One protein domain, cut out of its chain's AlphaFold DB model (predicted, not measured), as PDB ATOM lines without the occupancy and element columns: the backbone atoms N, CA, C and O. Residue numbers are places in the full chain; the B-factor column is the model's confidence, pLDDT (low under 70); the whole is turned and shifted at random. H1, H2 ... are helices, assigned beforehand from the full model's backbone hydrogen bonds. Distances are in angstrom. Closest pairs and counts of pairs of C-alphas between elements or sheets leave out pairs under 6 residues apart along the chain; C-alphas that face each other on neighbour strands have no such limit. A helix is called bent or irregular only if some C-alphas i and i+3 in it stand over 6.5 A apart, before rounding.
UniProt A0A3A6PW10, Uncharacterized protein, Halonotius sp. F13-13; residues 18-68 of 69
ATOM      1  N   ASP A  18     -34.444  61.378  10.752       96.25
ATOM      2  CA  ASP A  18     -33.059  61.371  10.270       96.25
ATOM      3  C   ASP A  18     -32.490  59.948  10.150       96.25
ATOM      4  O   ASP A  18     -31.624  59.708   9.307       96.25
ATOM      5  N   GLU A  19     -33.001  59.000  10.940       97.56
ATOM      6  CA  GLU A  19     -32.657  57.579  10.833       97.56
ATOM      7  C   GLU A  19     -33.162  56.994   9.510       97.56
ATOM      8  O   GLU A  19     -32.362  56.446   8.754       97.56
ATOM      9  N   ASP A  20     -34.426  57.241   9.144       96.75
ATOM     10  CA  ASP A  20     -34.997  56.800   7.859       96.75
ATOM     11  C   ASP A  20     -34.192  57.334   6.667       96.75
ATOM     12  O   ASP A  20     -33.890  56.619   5.703       96.75
ATOM     13  N   ARG A  21     -33.795  58.612   6.740       96.00
ATOM     14  CA  ARG A  21     -32.947  59.250   5.724       96.00
ATOM     15  C   ARG A  21     -31.569  58.599   5.667       96.00
ATOM     16  O   ARG A  21     -31.071  58.335   4.571       96.00
ATOM     17  N   SER A  22     -30.946  58.353   6.817       96.50
ATOM     18  CA  SER A  22     -29.619  57.735   6.919       96.50
ATOM     19  C   SER A  22     -29.613  56.317   6.341       96.50
ATOM     20  O   SER A  22     -28.749  55.972   5.522       96.50
ATOM     21  N   ASP A  23     -30.619  55.521   6.697       97.44
ATOM     22  CA  ASP A  23     -30.793  54.154   6.223       97.44
ATOM     23  C   ASP A  23     -30.986  54.121   4.713       97.44
ATOM     24  O   ASP A  23     -30.305  53.366   4.007       97.44
ATOM     25  N   TRP A  24     -31.847  54.994   4.189       96.75
ATOM     26  CA  TRP A  24     -32.062  55.097   2.753       96.75
ATOM     27  C   TRP A  24     -30.797  55.523   2.005       96.75
ATOM     28  O   TRP A  24     -30.422  54.887   1.018       96.75
ATOM     29  N   MET A  25     -30.084  56.542   2.496       96.25
ATOM     30  CA  MET A  25     -28.836  57.013   1.881       96.25
ATOM     31  C   MET A  25     -27.772  55.912   1.850       96.25
ATOM     32  O   MET A  25     -27.052  55.757   0.857       96.25
ATOM     33  N   THR A  26     -27.678  55.124   2.922       96.88
ATOM     34  CA  THR A  26     -26.743  53.999   3.023       96.88
ATOM     35  C   THR A  26     -27.099  52.901   2.025       96.88
ATOM     36  O   THR A  26     -26.235  52.439   1.272       96.88
ATOM     37  N   GLN A  27     -28.375  52.521   1.959       95.62
ATOM     38  CA  GLN A  27     -28.860  51.522   1.011       95.62
ATOM     39  C   GLN A  27     -28.649  51.969  -0.442       95.62
ATOM     40  O   GLN A  27     -28.134  51.192  -1.251       95.62
ATOM     41  N   GLU A  28     -28.964  53.224  -0.774       95.81
ATOM     42  CA  GLU A  28     -28.806  53.749  -2.132       95.81
ATOM     43  C   GLU A  28     -27.331  53.831  -2.542       95.81
ATOM     44  O   GLU A  28     -26.980  53.476  -3.673       95.81
ATOM     45  N   ARG A  29     -26.426  54.195  -1.624       95.06
ATOM     46  CA  ARG A  29     -24.977  54.154  -1.880       95.06
ATOM     47  C   ARG A  29     -24.509  52.738  -2.216       95.06
ATOM     48  O   ARG A  29     -23.831  52.542  -3.229       95.06
ATOM     49  N   CYS A  30     -24.895  51.753  -1.404       94.25
ATOM     50  CA  CYS A  30     -24.569  50.345  -1.630       94.25
ATOM     51  C   CYS A  30     -25.136  49.844  -2.964       94.25
ATOM     52  O   CYS A  30     -24.422  49.198  -3.736       94.25
ATOM     53  N   ARG A  31     -26.388  50.199  -3.286       92.69
ATOM     54  CA  ARG A  31     -27.033  49.857  -4.560       92.69
ATOM     55  C   ARG A  31     -26.257  50.423  -5.745       92.69
ATOM     56  O   ARG A  31     -25.902  49.676  -6.656       92.69
ATOM     57  N   ARG A  32     -25.950  51.723  -5.731       92.44
ATOM     58  CA  ARG A  32     -25.191  52.404  -6.794       92.44
ATOM     59  C   ARG A  32     -23.816  51.771  -6.993       92.44
ATOM     60  O   ARG A  32     -23.415  51.523  -8.130       92.44
ATOM     61  N   GLN A  33     -23.114  51.456  -5.906       94.00
ATOM     62  CA  GLN A  33     -21.820  50.779  -5.977       94.00
ATOM     63  C   GLN A  33     -21.946  49.376  -6.588       94.00
ATOM     64  O   GLN A  33     -21.193  49.041  -7.506       94.00
ATOM     65  N   ALA A  34     -22.924  48.581  -6.146       93.56
ATOM     66  CA  ALA A  34     -23.161  47.238  -6.667       93.56
ATOM     67  C   ALA A  34     -23.544  47.234  -8.157       93.56
ATOM     68  O   ALA A  34     -23.122  46.332  -8.881       93.56
ATOM     69  N   MET A  35     -24.299  48.240  -8.617       92.69
ATOM     70  CA  MET A  35     -24.685  48.415 -10.026       92.69
ATOM     71  C   MET A  35     -23.517  48.853 -10.921       92.69
ATOM     72  O   MET A  35     -23.468  48.477 -12.091       92.69
ATOM     73  N   ARG A  36     -22.548  49.615 -10.395       93.19
ATOM     74  CA  ARG A  36     -21.325  49.989 -11.137       93.19
ATOM     75  C   ARG A  36     -20.364  48.813 -11.317       93.19
ATOM     76  O   ARG A  36     -19.574  48.802 -12.255       93.19
ATOM     77  N   GLN A  37     -20.437  47.818 -10.441       92.19
ATOM     78  CA  GLN A  37     -19.600  46.622 -10.478       92.19
ATOM     79  C   GLN A  37     -20.302  45.460 -11.200       92.19
ATOM     80  O   GLN A  37     -21.526  45.414 -11.314       92.19
ATOM     81  N   GLN A  38     -19.539  44.473 -11.678       87.94
ATOM     82  CA  GLN A  38     -20.096  43.259 -12.293       87.94
ATOM     83  C   GLN A  38     -20.534  42.237 -11.229       87.94
ATOM     84  O   GLN A  38     -20.022  41.122 -11.156       87.94
ATOM     85  N   THR A  39     -21.475  42.626 -10.369       91.06
ATOM     86  CA  THR A  39     -21.953  41.785  -9.261       91.06
ATOM     87  C   THR A  39     -23.142  40.908  -9.660       91.06
ATOM     88  O   THR A  39     -23.870  41.190 -10.614       91.06
ATOM     89  N   ALA A  40     -23.401  39.852  -8.882       93.19
ATOM     90  CA  ALA A  40     -24.622  39.055  -9.025       93.19
ATOM     91  C   ALA A  40     -25.895  39.884  -8.764       93.19
ATOM     92  O   ALA A  40     -26.926  39.632  -9.387       93.19
ATOM     93  N   TYR A  41     -25.822  40.885  -7.878       91.94
ATOM     94  CA  TYR A  41     -26.928  41.808  -7.610       91.94
ATOM     95  C   TYR A  41     -27.316  42.584  -8.871       91.94
ATOM     96  O   TYR A  41     -28.486  42.578  -9.248       91.94
ATOM     97  N   ARG A  42     -26.331  43.155  -9.576       92.75
ATOM     98  CA  ARG A  42     -26.561  43.866 -10.838       92.75
ATOM     99  C   ARG A  42     -27.317  43.003 -11.850       92.75
ATOM    100  O   ARG A  42     -28.367  43.417 -12.330       92.75
ATOM    101  N   ARG A  43     -26.839  41.777 -12.097       93.75
ATOM    102  CA  ARG A  43     -27.480  40.840 -13.041       93.75
ATOM    103  C   ARG A  43     -28.938  40.556 -12.669       93.75
ATOM    104  O   ARG A  43     -29.800  40.490 -13.539       93.75
ATOM    105  N   ARG A  44     -29.236  40.401 -11.374       94.44
ATOM    106  CA  ARG A  44     -30.612  40.188 -10.888       94.44
ATOM    107  C   ARG A  44     -31.493  41.416 -11.103       94.44
ATOM    108  O   ARG A  44     -32.653  41.258 -11.479       94.44
ATOM    109  N   MET A  45     -30.960  42.613 -10.867       93.44
ATOM    110  CA  MET A  45     -31.692  43.862 -11.075       93.44
ATOM    111  C   MET A  45     -32.008  44.095 -12.553       93.44
ATOM    112  O   MET A  45     -33.153  44.407 -12.870       93.44
ATOM    113  N   GLU A  46     -31.048  43.857 -13.450       94.12
ATOM    114  CA  GLU A  46     -31.242  43.937 -14.908       94.12
ATOM    115  C   GLU A  46     -32.333  42.955 -15.377       94.12
ATOM    116  O   GLU A  46     -33.317  43.370 -15.983       94.12
ATOM    117  N   GLN A  47     -32.265  41.682 -14.971       95.31
ATOM    118  CA  GLN A  47     -33.304  40.691 -15.296       95.31
ATOM    119  C   GLN A  47     -34.686  41.056 -14.729       95.31
ATOM    120  O   GLN A  47     -35.725  40.739 -15.315       95.31
ATOM    121  N   SER A  48     -34.733  41.681 -13.550       94.44
ATOM    122  CA  SER A  48     -35.987  42.163 -12.967       94.44
ATOM    123  C   SER A  48     -36.577  43.308 -13.791       94.44
ATOM    124  O   SER A  48     -37.767  43.272 -14.112       94.44
ATOM    125  N   ALA A  49     -35.741  44.269 -14.191       93.56
ATOM    126  CA  ALA A  49     -36.130  45.386 -15.042       93.56
ATOM    127  C   ALA A  49     -36.637  44.904 -16.411       93.56
ATOM    128  O   ALA A  49     -37.721  45.300 -16.829       93.56
ATOM    129  N   GLU A  50     -35.943  43.963 -17.056       94.75
ATOM    130  CA  GLU A  50     -36.380  43.357 -18.322       94.75
ATOM    131  C   GLU A  50     -37.729  42.636 -18.194       94.75
ATOM    132  O   GLU A  50     -38.601  42.749 -19.057       94.75
ATOM    133  N   ARG A  51     -37.938  41.880 -17.108       94.25
ATOM    134  CA  ARG A  51     -39.229  41.219 -16.852       94.25
ATOM    135  C   ARG A  51     -40.349  42.228 -16.644       94.25
ATOM    136  O   ARG A  51     -41.456  41.989 -17.120       94.25
ATOM    137  N   ARG A  52     -40.073  43.322 -15.936       92.88
ATOM    138  CA  ARG A  52     -41.036  44.403 -15.731       92.88
ATOM    139  C   ARG A  52     -41.391  45.076 -17.055       92.88
ATOM    140  O   ARG A  52     -42.571  45.128 -17.377       92.88
ATOM    141  N   ALA A  53     -40.395  45.452 -17.855       90.75
ATOM    142  CA  ALA A  53     -40.599  46.060 -19.167       90.75
ATOM    143  C   ALA A  53     -41.426  45.160 -20.098       90.75
ATOM    144  O   ALA A  53     -42.351  45.631 -20.747       90.75
ATOM    145  N   ARG A  54     -41.176  43.840 -20.108       90.88
ATOM    146  CA  ARG A  54     -42.003  42.891 -20.876       90.88
ATOM    147  C   ARG A  54     -43.459  42.844 -20.413       90.88
ATOM    148  O   ARG A  54     -44.348  42.689 -21.240       90.88
ATOM    149  N   ARG A  55     -43.706  42.930 -19.103       91.44
ATOM    150  CA  ARG A  55     -45.071  42.935 -18.550       91.44
ATOM    151  C   ARG A  55     -45.807  44.223 -18.876       91.44
ATOM    152  O   ARG A  55     -46.981  44.155 -19.206       91.44
ATOM    153  N   GLU A  56     -45.120  45.356 -18.775       89.88
ATOM    154  CA  GLU A  56     -45.661  46.657 -19.162       89.88
ATOM    155  C   GLU A  56     -45.953  46.658 -20.669       89.88
ATOM    156  O   GLU A  56     -47.096  46.825 -21.049       89.88
ATOM    157  N   ALA A  57     -45.013  46.288 -21.539       87.25
ATOM    158  CA  ALA A  57     -45.261  46.231 -22.987       87.25
ATOM    159  C   ALA A  57     -46.421  45.300 -23.404       87.25
ATOM    160  O   ALA A  57     -47.083  45.545 -24.409       87.25
ATOM    161  N   ALA A  58     -46.672  44.224 -22.652       88.81
ATOM    162  CA  ALA A  58     -47.784  43.308 -22.908       88.81
ATOM    163  C   ALA A  58     -49.122  43.776 -22.306       88.81
ATOM    164  O   ALA A  58     -50.157  43.171 -22.589       88.81
ATOM    165  N   ASN A  59     -49.118  44.796 -21.443       89.56
ATOM    166  CA  ASN A  59     -50.322  45.287 -20.793       89.56
ATOM    167  C   ASN A  59     -51.041  46.290 -21.714       89.56
ATOM    168  O   ASN A  59     -50.517  47.370 -21.975       89.56
ATOM    169  N   PRO A  60     -52.269  45.990 -22.175       80.94
ATOM    170  CA  PRO A  60     -53.010  46.883 -23.066       80.94
ATOM    171  C   PRO A  60     -53.398  48.220 -22.412       80.94
ATOM    172  O   PRO A  60     -53.773  49.153 -23.115       80.94
ATOM    173  N   ALA A  61     -53.320  48.330 -21.081       87.56
ATOM    174  CA  ALA A  61     -53.581  49.567 -20.345       87.56
ATOM    175  C   ALA A  61     -52.346  50.476 -20.198       87.56
ATOM    176  O   ALA A  61     -52.439  51.529 -19.569       87.56
ATOM    177  N   THR A  62     -51.185  50.089 -20.732       82.12
ATOM    178  CA  THR A  62     -49.974  50.919 -20.720       82.12
ATOM    179  C   THR A  62     -49.614  51.357 -22.131       82.12
ATOM    180  O   THR A  62     -49.581  50.544 -23.049       82.12
ATOM    181  N   VAL A  63     -49.322  52.646 -22.293       79.12
ATOM    182  CA  VAL A  63     -48.911  53.260 -23.561       79.12
ATOM    183  C   VAL A  63     -47.498  53.824 -23.429       79.12
ATOM    184  O   VAL A  63     -47.123  54.324 -22.366       79.12
ATOM    185  N   ALA A  64     -46.702  53.743 -24.495       80.94
ATOM    186  CA  ALA A  64     -45.376  54.345 -24.526       80.94
ATOM    187  C   ALA A  64     -45.512  55.864 -24.688       80.94
ATOM    188  O   ALA A  64     -45.889  56.349 -25.748       80.94
ATOM    189  N   VAL A  65     -45.206  56.626 -23.636       78.94
ATOM    190  CA  VAL A  65     -45.370  58.095 -23.627       78.94
ATOM    191  C   VAL A  65     -44.561  58.780 -24.735       78.94
ATOM    192  O   VAL A  65     -44.997  59.792 -25.275       78.94
ATOM    193  N   GLU A  66     -43.422  58.205 -25.122       78.69
ATOM    194  CA  GLU A  66     -42.558  58.772 -26.165       78.69
ATOM    195  C   GLU A  66     -43.144  58.684 -27.578       78.69
ATOM    196  O   GLU A  66     -42.691  59.400 -28.461       78.69
ATOM    197  N   GLU A  67     -44.175  57.862 -27.794       78.25
ATOM    198  CA  GLU A  67     -44.903  57.795 -29.070       78.25
ATOM    199  C   GLU A  67     -45.930  58.932 -29.231       78.25
ATOM    200  O   GLU A  67     -46.496  59.100 -30.309       78.25
ATOM    201  N   TYR A  68     -46.175  59.719 -28.175       73.94
ATOM    202  CA  TYR A  68     -47.203  60.770 -28.123       73.94
ATOM    203  C   TYR A  68     -46.627  62.189 -27.946       73.94
ATOM    204  O   TYR A  68     -47.372  63.111 -27.604       73.94
TER     205      TYR A  68
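Overview. This is residues 18 to 68 of the 69 residues of an uncharacterized protein of Halonotius sp. F13-13 (UniProt A0A3A6PW10). Two long helices, H1 and H2, meet near their ends and make an open L, with a tight link at the corner and nothing packed between the two arms. From the far end of H2 the chain runs on through a short link to a single turn of helix, H3, which packs on neither arm. The printed part has 51 residues, with three named helices in the order H1, H2, H3 and no named strand, and its class is all helix. It is extended, with a radius of gyration of the C-alphas of 15.6 A. The C-alphas span 40 by 29 by 16 A, an outline that is only just flat.

Arrangement. H1, residues 18 to 36, and H2, residues 40 to 57, touch only at the corner by their link, with 4 pairs of C-alphas within 8 A. H1 touches H2 with residues 34 to 35 alone, and H2 touches H1 with residues 41 to 42 alone. The closest C-alphas of the two helices are those of Met 35 and Arg 42, 5.0 A apart. Their lines are about perpendicular, at 86 degrees, and their centres are 20.2 A apart. Residues 18 to 30 of H1 stand free, and so do residues 47 to 55 of H2. H3, residues 65 to 68, touches no helix: H1 and H3 are apart, and H2 and H3 are apart too. In H1 and H2 every O i to N i+4 pair is within hydrogen-bond range; H3, with 4 residues, is too short for such a pair, and its 1 pair of O i and N i+3 is within range.

Along the chain. H1 begins at Asp 18, with its C-alpha at (-33.059, 61.371, 10.270), and ends at Arg 36; its 19 residues measure 26.9 A from first to last C-alpha. H2 begins at Ala 40, with its C-alpha at (-24.622, 39.055, -9.025), and ends at Ala 57; its 18 residues measure 25.9 A. H3 runs from Val 65 to Tyr 68, whose C-alpha is at (-47.203, 60.770, -28.123). No helix is bent or irregular.

Size, cuts and confidence. The two C-alphas farthest apart are those of Glu 19 and Glu 67, at 41.7 A. The printed part has no cut. The link from H1 to H2 has 3 residues and is tight; the link from H2 to H3 has 7 residues and is short. Residues 57 to 63 stand free. The mean pLDDT of the printed part is 91.2, that of H3 is 77, and no printed residue is under 70.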